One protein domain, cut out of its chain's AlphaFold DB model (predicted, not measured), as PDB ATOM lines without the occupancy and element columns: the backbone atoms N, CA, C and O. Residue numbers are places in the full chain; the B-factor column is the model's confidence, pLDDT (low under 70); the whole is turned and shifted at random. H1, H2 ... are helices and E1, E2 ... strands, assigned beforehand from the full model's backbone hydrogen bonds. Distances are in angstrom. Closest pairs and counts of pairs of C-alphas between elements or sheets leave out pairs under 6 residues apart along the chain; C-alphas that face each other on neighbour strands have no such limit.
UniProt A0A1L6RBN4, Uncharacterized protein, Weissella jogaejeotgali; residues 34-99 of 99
ATOM      1  N   GLY A  34     199.638 145.181 159.762       68.62
ATOM      2  CA  GLY A  34     200.404 146.024 160.664       68.62
ATOM      3  C   GLY A  34     201.595 146.742 160.019       68.62
ATOM      4  O   GLY A  34     202.180 146.269 159.045       68.62
ATOM      5  N   HIS A  35     201.953 147.891 160.596       79.62
ATOM      6  CA  HIS A  35     202.985 148.805 160.097       79.62
ATOM      7  C   HIS A  35     204.357 148.159 159.869       79.62
ATOM      8  O   HIS A  35     205.158 148.688 159.098       79.62
ATOM      9  N   TYR A  36     204.638 147.028 160.517       85.88
ATOM     10  CA  TYR A  36     205.908 146.325 160.414       85.88
ATOM     11  C   TYR A  36     205.716 144.912 159.872       85.88
ATOM     12  O   TYR A  36     204.910 144.140 160.391       85.88
ATOM     13  N   ILE A  37     206.510 144.562 158.866       88.81
ATOM     14  CA  ILE A  37     206.577 143.236 158.259       88.81
ATOM     15  C   ILE A  37     207.872 142.573 158.724       88.81
ATOM     16  O   ILE A  37     208.953 143.138 158.562       88.81
ATOM     17  N   VAL A  38     207.769 141.368 159.273       91.44
ATOM     18  CA  VAL A  38     208.899 140.546 159.707       91.44
ATOM     19  C   VAL A  38     208.999 139.303 158.833       91.44
ATOM     20  O   VAL A  38     208.000 138.614 158.605       91.44
ATOM     21  N   ASP A  39     210.205 139.039 158.331       91.81
ATOM     22  CA  ASP A  39     210.554 137.895 157.478       91.81
ATOM     23  C   ASP A  39     209.596 137.710 156.295       91.81
ATOM     24  O   ASP A  39     209.303 136.594 155.878       91.81
ATOM     25  N   TYR A  40     209.074 138.823 155.767       84.00
ATOM     26  CA  TYR A  40     208.124 138.861 154.648       84.00
ATOM     27  C   TYR A  40     206.792 138.128 154.885       84.00
ATOM     28  O   TYR A  40     206.017 137.968 153.945       84.00
ATOM     29  N   ALA A  41     206.505 137.694 156.117       82.31
ATOM     30  CA  ALA A  41     205.371 136.815 156.407       82.31
ATOM     31  C   ALA A  41     204.515 137.269 157.595       82.31
ATOM     32  O   ALA A  41     203.313 137.008 157.620       82.31
ATOM     33  N   LYS A  42     205.109 137.927 158.597       84.88
ATOM     34  CA  LYS A  42     204.409 138.318 159.829       84.88
ATOM     35  C   LYS A  42     204.210 139.822 159.890       84.88
ATOM     36  O   LYS A  42     205.148 140.570 159.651       84.88
ATOM     37  N   TYR A  43     203.011 140.249 160.267       86.06
ATOM     38  CA  TYR A  43     202.643 141.658 160.362       86.06
ATOM     39  C   TYR A  43     202.444 142.057 161.824       86.06
ATOM     40  O   TYR A  43     201.833 141.315 162.591       86.06
ATOM     41  N   PHE A  44     202.934 143.237 162.196       86.00
ATOM     42  CA  PHE A  44     202.813 143.801 163.538       86.00
ATOM     43  C   PHE A  44     202.318 145.237 163.453       86.00
ATOM     44  O   PHE A  44     202.896 146.055 162.738       86.00
ATOM     45  N   SER A  45     201.249 145.553 164.179       81.06
ATOM     46  CA  SER A  45     200.620 146.880 164.178       81.06
ATOM     47  C   SER A  45     201.190 147.813 165.244       81.06
ATOM     48  O   SER A  45     200.895 149.002 165.233       81.06
ATOM     49  N   SER A  46     202.027 147.318 166.162       84.19
ATOM     50  CA  SER A  46     202.621 148.148 167.209       84.19
ATOM     51  C   SER A  46     204.089 147.819 167.488       84.19
ATOM     52  O   SER A  46     204.528 146.669 167.440       84.19
ATOM     53  N   LEU A  47     204.846 148.852 167.870       87.62
ATOM     54  CA  LEU A  47     206.232 148.741 168.349       87.62
ATOM     55  C   LEU A  47     206.347 147.863 169.609       87.62
ATOM     56  O   LEU A  47     207.361 147.195 169.818       87.62
ATOM     57  N   ILE A  48     205.309 147.845 170.452       89.00
ATOM     58  CA  ILE A  48     205.262 147.036 171.677       89.00
ATOM     59  C   ILE A  48     205.218 145.548 171.324       89.00
ATOM     60  O   ILE A  48     205.996 144.762 171.860       89.00
ATOM     61  N   GLU A  49     204.334 145.150 170.412       91.00
ATOM     62  CA  GLU A  49     204.226 143.754 169.983       91.00
ATOM     63  C   GLU A  49     205.462 143.306 169.207       91.00
ATOM     64  O   GLU A  49     205.983 142.222 169.474       91.00
ATOM     65  N   LEU A  50     205.980 144.162 168.321       92.62
ATOM     66  CA  LEU A  50     207.195 143.880 167.565       92.62
ATOM     67  C   LEU A  50     208.410 143.690 168.486       92.62
ATOM     68  O   LEU A  50     209.128 142.702 168.362       92.62
ATOM     69  N   SER A  51     208.629 144.596 169.445       94.62
ATOM     70  CA  SER A  51     209.751 144.483 170.395       94.62
ATOM     71  C   SER A  51     209.655 143.228 171.264       94.62
ATOM     72  O   SER A  51     210.660 142.546 171.472       94.62
ATOM     73  N   ARG A  52     208.441 142.861 171.702       95.25
ATOM     74  CA  ARG A  52     208.194 141.611 172.430       95.25
ATOM     75  C   ARG A  52     208.514 140.384 171.575       95.25
ATOM     76  O   ARG A  52     209.161 139.468 172.074       95.25
ATOM     77  N   TYR A  53     208.088 140.371 170.312       94.88
ATOM     78  CA  TYR A  53     208.363 139.275 169.380       94.88
ATOM     79  C   TYR A  53     209.865 139.094 169.138       94.88
ATOM     80  O   TYR A  53     210.383 137.990 169.281       94.88
ATOM     81  N   LEU A  54     210.569 140.193 168.861       95.25
ATOM     82  CA  LEU A  54     212.014 140.207 168.615       95.25
ATOM     83  C   LEU A  54     212.850 139.985 169.885       95.25
ATOM     84  O   LEU A  54     214.065 139.826 169.789       95.25
ATOM     85  N   ARG A  55     212.226 139.982 171.073       95.62
ATOM     86  CA  ARG A  55     212.891 139.899 172.385       95.62
ATOM     87  C   ARG A  55     213.936 141.003 172.595       95.62
ATOM     88  O   ARG A  55     215.021 140.756 173.114       95.62
ATOM     89  N   VAL A  56     213.597 142.227 172.201       95.19
ATOM     90  CA  VAL A  56     214.437 143.424 172.377       95.19
ATOM     91  C   VAL A  56     213.695 144.495 173.161       95.19
ATOM     92  O   VAL A  56     212.467 144.498 173.247       95.19
ATOM     93  N   THR A  57     214.431 145.455 173.712       95.88
ATOM     94  CA  THR A  57     213.800 146.651 174.278       95.88
ATOM     95  C   THR A  57     213.284 147.567 173.165       95.88
ATOM     96  O   THR A  57     213.858 147.642 172.076       95.88
ATOM     97  N   GLN A  58     212.231 148.339 173.447       92.19
ATOM     98  CA  GLN A  58     211.736 149.350 172.502       92.19
ATOM     99  C   GLN A  58     212.798 150.409 172.170       92.19
ATOM    100  O   GLN A  58     212.808 150.935 171.061       92.19
ATOM    101  N   VAL A  59     213.707 150.699 173.107       94.44
ATOM    102  CA  VAL A  59     214.821 151.634 172.895       94.44
ATOM    103  C   VAL A  59     215.770 151.104 171.819       94.44
ATOM    104  O   VAL A  59     216.061 151.817 170.862       94.44
ATOM    105  N   GLN A  60     216.206 149.844 171.923       95.38
ATOM    106  CA  GLN A  60     217.065 149.215 170.912       95.38
ATOM    107  C   GLN A  60     216.391 149.181 169.538       95.38
ATOM    108  O   GLN A  60     217.019 149.520 168.536       95.38
ATOM    109  N   LEU A  61     215.106 148.821 169.502       94.81
ATOM    110  CA  LEU A  61     214.334 148.758 168.266       94.81
ATOM    111  C   LEU A  61     214.223 150.133 167.591       94.81
ATOM    112  O   LEU A  61     214.502 150.254 166.401       94.81
ATOM    113  N   ARG A  62     213.903 151.188 168.351       93.31
ATOM    114  CA  ARG A  62     213.845 152.564 167.831       93.31
ATOM    115  C   ARG A  62     215.192 153.047 167.305       93.31
ATOM    116  O   ARG A  62     215.232 153.661 166.248       93.31
ATOM    117  N   LEU A  63     216.291 152.755 167.999       94.75
ATOM    118  CA  LEU A  63     217.630 153.131 167.533       94.75
ATOM    119  C   LEU A  63     217.990 152.457 166.201       94.75
ATOM    120  O   LEU A  63     218.616 153.084 165.352       94.75
ATOM    121  N   ALA A  64     217.602 151.195 166.007       94.31
ATOM    122  CA  ALA A  64     217.805 150.504 164.735       94.31
ATOM    123  C   ALA A  64     216.948 151.105 163.610       94.31
ATOM    124  O   ALA A  64     217.455 151.310 162.510       94.31
ATOM    125  N   MET A  65     215.693 151.449 163.909       92.69
ATOM    126  CA  MET A  65     214.783 152.121 162.978       92.69
ATOM    127  C   MET A  65     215.316 153.486 162.527       92.69
ATOM    128  O   MET A  65     215.394 153.725 161.329       92.69
ATOM    129  N   ILE A  66     215.775 154.332 163.459       91.81
ATOM    130  CA  ILE A  66     216.383 155.638 163.141       91.81
ATOM    131  C   ILE A  66     217.569 155.462 162.190       91.81
ATOM    132  O   ILE A  66     217.641 156.125 161.163       91.81
ATOM    133  N   LYS A  67     218.472 154.518 162.483       92.75
ATOM    134  CA  LYS A  67     219.630 154.244 161.619       92.75
ATOM    135  C   LYS A  67     219.235 153.732 160.236       92.75
ATOM    136  O   LYS A  67     219.957 153.977 159.274       92.75
ATOM    137  N   ALA A  68     218.153 152.960 160.135       91.19
ATOM    138  CA  ALA A  68     217.636 152.508 158.851       91.19
ATOM    139  C   ALA A  68     217.072 153.692 158.051       91.19
ATOM    140  O   ALA A  68     217.420 153.837 156.880       91.19
ATOM    141  N   ASP A  69     216.313 154.573 158.705       88.62
ATOM    142  CA  ASP A  69     215.739 155.784 158.109       88.62
ATOM    143  C   ASP A  69     216.821 156.770 157.639       88.62
ATOM    144  O   ASP A  69     216.785 157.213 156.493       88.62
ATOM    145  N   GLU A  70     217.841 157.039 158.461       89.69
ATOM    146  CA  GLU A  70     219.010 157.870 158.107       89.69
ATOM    147  C   GLU A  70     219.771 157.340 156.886       89.69
ATOM    148  O   GLU A  70     220.405 158.097 156.153       89.69
ATOM    149  N   ARG A  71     219.728 156.023 156.666       89.88
ATOM    150  CA  ARG A  71     220.367 155.351 155.526       89.88
ATOM    151  C   ARG A  71     219.431 155.185 154.334       89.88
ATOM    152  O   ARG A  71     219.820 154.529 153.371       89.88
ATOM    153  N   HIS A  72     218.210 155.716 154.409       85.81
ATOM    154  CA  HIS A  72     217.146 155.485 153.432       85.81
ATOM    155  C   HIS A  72     216.926 153.987 153.135       85.81
ATOM    156  O   HIS A  72     216.600 153.593 152.016       85.81
ATOM    157  N   SER A  73     217.142 153.128 154.135       88.62
ATOM    158  CA  SER A  73     216.964 151.685 154.010       88.62
ATOM    159  C   SER A  73     215.542 151.302 154.386       88.62
ATOM    160  O   SER A  73     215.105 151.515 155.512       88.62
ATOM    161  N   HIS A  74     214.840 150.636 153.473       86.31
ATOM    162  CA  HIS A  74     213.472 150.163 153.715       86.31
ATOM    163  C   HIS A  74     213.392 148.904 154.593       86.31
ATOM    164  O   HIS A  74     212.305 148.403 154.887       86.31
ATOM    165  N   GLN A  75     214.547 148.355 154.975       92.12
ATOM    166  CA  GLN A  75     214.643 147.165 155.805       92.12
ATOM    167  C   GLN A  75     215.893 147.167 156.683       92.12
ATOM    168  O   GLN A  75     216.912 147.761 156.329       92.12
ATOM    169  N   PHE A  76     215.839 146.461 157.807       94.31
ATOM    170  CA  PHE A  76     217.006 146.171 158.637       94.31
ATOM    171  C   PHE A  76     216.886 144.792 159.282       94.31
ATOM    172  O   PHE A  76     215.792 144.239 159.379       94.31
ATOM    173  N   THR A  77     218.015 144.243 159.725       95.56
ATOM    174  CA  THR A  77     218.057 142.958 160.432       95.56
ATOM    175  C   THR A  77     218.213 143.188 161.932       95.56
ATOM    176  O   THR A  77     219.029 144.011 162.351       95.56
ATOM    177  N   MET A  78     217.461 142.458 162.756       95.56
ATOM    178  CA  MET A  78     217.608 142.457 164.214       95.56
ATOM    179  C   MET A  78     217.247 141.083 164.774       95.56
ATOM    180  O   MET A  78     216.169 140.575 164.483       95.56
ATOM    181  N   ASN A  79     218.135 140.509 165.593       92.62
ATOM    182  CA  ASN A  79     217.985 139.161 166.159       92.62
ATOM    183  C   ASN A  79     217.578 138.124 165.098       92.62
ATOM    184  O   ASN A  79     216.567 137.449 165.248       92.62
ATOM    185  N   ASP A  80     218.340 138.065 164.002       93.50
ATOM    186  CA  ASP A  80     218.141 137.149 162.866       93.50
ATOM    187  C   ASP A  80     216.820 137.304 162.091       93.50
ATOM    188  O   ASP A  80     216.544 136.531 161.177       93.50
ATOM    189  N   HIS A  81     216.039 138.343 162.389       95.75
ATOM    190  CA  HIS A  81     214.822 138.688 161.662       95.75
ATOM    191  C   HIS A  81     215.052 139.859 160.714       95.75
ATOM    192  O   HIS A  81     215.738 140.818 161.068       95.75
ATOM    193  N   ILE A  82     214.427 139.824 159.536       94.31
ATOM    194  CA  ILE A  82     214.368 140.964 158.613       94.31
ATOM    195  C   ILE A  82     213.099 141.753 158.916       94.31
ATOM    196  O   ILE A  82     211.997 141.226 158.793       94.31
ATOM    197  N   ILE A  83     213.248 143.028 159.263       93.81
ATOM    198  CA  ILE A  83     212.149 143.944 159.561       93.81
ATOM    199  C   ILE A  83     212.038 144.972 158.440       93.81
ATOM    200  O   ILE A  83     213.025 145.586 158.038       93.81
ATOM    201  N   ARG A  84     210.819 145.164 157.949       89.50
ATOM    202  CA  ARG A  84     210.428 146.113 156.902       89.50
ATOM    203  C   ARG A  84     209.253 146.938 157.396       89.50
ATOM    204  O   ARG A  84     208.439 146.430 158.161       89.50
ATOM    205  N   PHE A  85     209.131 148.182 156.957       83.00
ATOM    206  CA  PHE A  85     207.862 148.889 157.110       83.00
ATOM    207  C   PHE A  85     206.897 148.468 155.994       83.00
ATOM    208  O   PHE A  85     207.314 148.091 154.893       83.00
ATOM    209  N   ASN A  86     205.600 148.504 156.280       76.75
ATOM    210  CA  ASN A  86     204.569 148.224 155.293       76.75
ATOM    211  C   ASN A  86     204.395 149.449 154.370       76.75
ATOM    212  O   ASN A  86     203.778 150.443 154.745       76.75
ATOM    213  N   ASN A  87     204.970 149.399 153.164       69.00
ATOM    214  CA  ASN A  87     204.978 150.516 152.198       69.00
ATOM    215  C   ASN A  87     203.609 150.787 151.540       69.00
ATOM    216  O   ASN A  87     203.430 151.784 150.843       69.00
ATOM    217  N   ASN A  88     202.640 149.915 151.796       60.66
ATOM    218  CA  ASN A  88     201.258 149.987 151.343       60.66
ATOM    219  C   ASN A  88     200.472 151.202 151.880       60.66
ATOM    220  O   ASN A  88     199.422 151.544 151.338       60.66
ATOM    221  N   GLU A  89     200.962 151.867 152.928       53.31
ATOM    222  CA  GLU A  89     200.324 153.052 153.527       53.31
ATOM    223  C   GLU A  89     200.931 154.387 153.052       53.31
ATOM    224  O   GLU A  89     200.670 155.428 153.654       53.31
ATOM    225  N   GLY A  90     201.799 154.390 152.030       53.62
ATOM    226  CA  GLY A  90     202.610 155.578 151.710       53.62
ATOM    227  C   GLY A  90     203.633 155.914 152.808       53.62
ATOM    228  O   GLY A  90     204.209 156.999 152.824       53.62
ATOM    229  N   TYR A  91     203.853 154.974 153.731       56.41
ATOM    230  CA  TYR A  91     204.852 155.032 154.790       56.41
ATOM    231  C   TYR A  91     206.246 154.971 154.145       56.41
ATOM    232  O   TYR A  91     206.531 154.025 153.413       56.41
ATOM    233  N   GLN A  92     207.089 155.984 154.371       68.56
ATOM    234  CA  GLN A  92     208.432 156.082 153.769       68.56
ATOM    235  C   GLN A  92     209.580 155.823 154.759       68.56
ATOM    236  O   GLN A  92     210.729 155.710 154.343       68.56
ATOM    237  N   SER A  93     209.283 155.731 156.054       77.19
ATOM    238  CA  SER A  93     210.271 155.622 157.135       77.19
ATOM    239  C   SER A  93     209.742 154.722 158.244       77.19
ATOM    240  O   SER A  93     208.541 154.631 158.411       77.19
ATOM    241  N   PHE A  94     210.581 154.060 159.035       83.69
ATOM    242  CA  PHE A  94     210.156 153.223 160.164       83.69
ATOM    243  C   PHE A  94     209.497 154.009 161.294       83.69
ATOM    244  O   PHE A  94     208.601 153.499 161.975       83.69
ATOM    245  N   LEU A  95     209.954 155.238 161.505       76.19
ATOM    246  CA  LEU A  95     209.329 156.193 162.402       76.19
ATOM    247  C   LEU A  95     208.728 157.294 161.533       76.19
ATOM    248  O   LEU A  95     209.462 157.975 160.817       76.19
ATOM    249  N   LYS A  96     207.397 157.468 161.570       64.94
ATOM    250  CA  LYS A  96     206.740 158.629 160.944       64.94
ATOM    251  C   LYS A  96     207.532 159.896 161.301       64.94
ATOM    252  O   LYS A  96     207.811 160.078 162.493       64.94
ATOM    253  N   PRO A  97     207.866 160.767 160.333       48.81
ATOM    254  CA  PRO A  97     208.395 162.080 160.659       48.81
ATOM    255  C   PRO A  97     207.421 162.742 161.635       48.81
ATOM    256  O   PRO A  97     206.210 162.739 161.399       48.81
ATOM    257  N   GLN A  98     207.924 163.243 162.761       38.75
ATOM    258  CA  GLN A  98     207.130 164.157 163.570       38.75
ATOM    259  C   GLN A  98     206.995 165.442 162.751       38.75
ATOM    260  O   GLN A  98     207.973 166.168 162.591       38.75
ATOM    261  N   SER A  99     205.820 165.632 162.152       35.56
ATOM    262  CA  SER A  99     205.385 166.928 161.617       35.56
ATOM    263  C   SER A  99     205.254 167.949 162.739       35.56
ATOM    264  O   SER A  99     204.805 167.537 163.837       35.56
TER     265      SER A  99
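What this domain is: This is residues 34 to 99 of the 99 residues of an uncharacterized protein of Weissella jogaejeotgali (UniProt A0A1L6RBN4). A small twisted sheet of four strands, made of two hairpins side by side, has two helices over one of its faces and no named helix over the other. H1 covers the E1 part of the sheet and H2 the E3 edge, the two helices meeting at a wide angle, while residues 86 to 99 follow E4 as a loop and tail without a named element. The printed part has 66 residues, with named elements in the order E1, E2, H1, H2, E3, E4; the sheet runs E2, E1, E4, E3, antiparallel throughout. The class is mixed, helices and strands, in two layers, helices on one face of a sheet. The whole is compact, with a radius of gyration of the C-alphas of 10.8 A, and rounded, spanning 29 by 22 by 18 A.

Where its parts are: In the sheet, E1 is residues 36 to 38, 6.5 A from first to last C-alpha, and begins at C-alpha 36 (205.908, 146.325, 160.414). E2 is residues 42 to 44, 6.8 A. E3 is residues 75 to 78, 10.1 A, and E4 is residues 81 to 85, 13.2 A, ending at C-alpha 85 (207.862, 148.889, 157.110). H1 is residues 47 to 54, 10.3 A. H2, the longest helix, is residues 58 to 70, 18.2 A, and begins at C-alpha 58 (211.736, 149.350, 172.502).

How they stand to each other: The inner strands E1 and E4 are antiparallel at 154 degrees, with N 37 and O 84 2.8 A apart, within hydrogen-bond range. E1 and E2 form a hairpin, with N 38 and O 42 at 2.8 A. E3 and E4 form the other hairpin, with N 83 and O 76 at 2.8 A. The edge strands E2 and E3 are apart. H1 is on the sheet at a height of 8.7 A, over E1 and only just over E4, where 3 of its C-alphas fall; it runs along the strands, at 7 degrees to E1 on the local plane. H2 is on the same face at a height of 9.6 A, over E3, and runs slantwise to the strands, only just, at 33 degrees to E3 on the local plane. The closest C-alphas of H2 and E3 are those of Ala 68 and Phe 76, 6.4 A apart. H2 touches H1 with residues 58 to 61 alone; the closest C-alphas are those of Ser 51 and Gln 58, 5.7 A apart, and the helices are about perpendicular at 81 degrees. In H1 and H2 every O i to N i+4 pair is within hydrogen-bond range.

The domain as a whole: The two C-alphas farthest apart are those of Asp 80 and Ser 99, 32.4 A. The printed part has no cut, and its five links between named elements are tight. Mean pLDDT of the printed part is 84.3; residue 34, residues 87 to 92 and residues 96 to 99 are under 70.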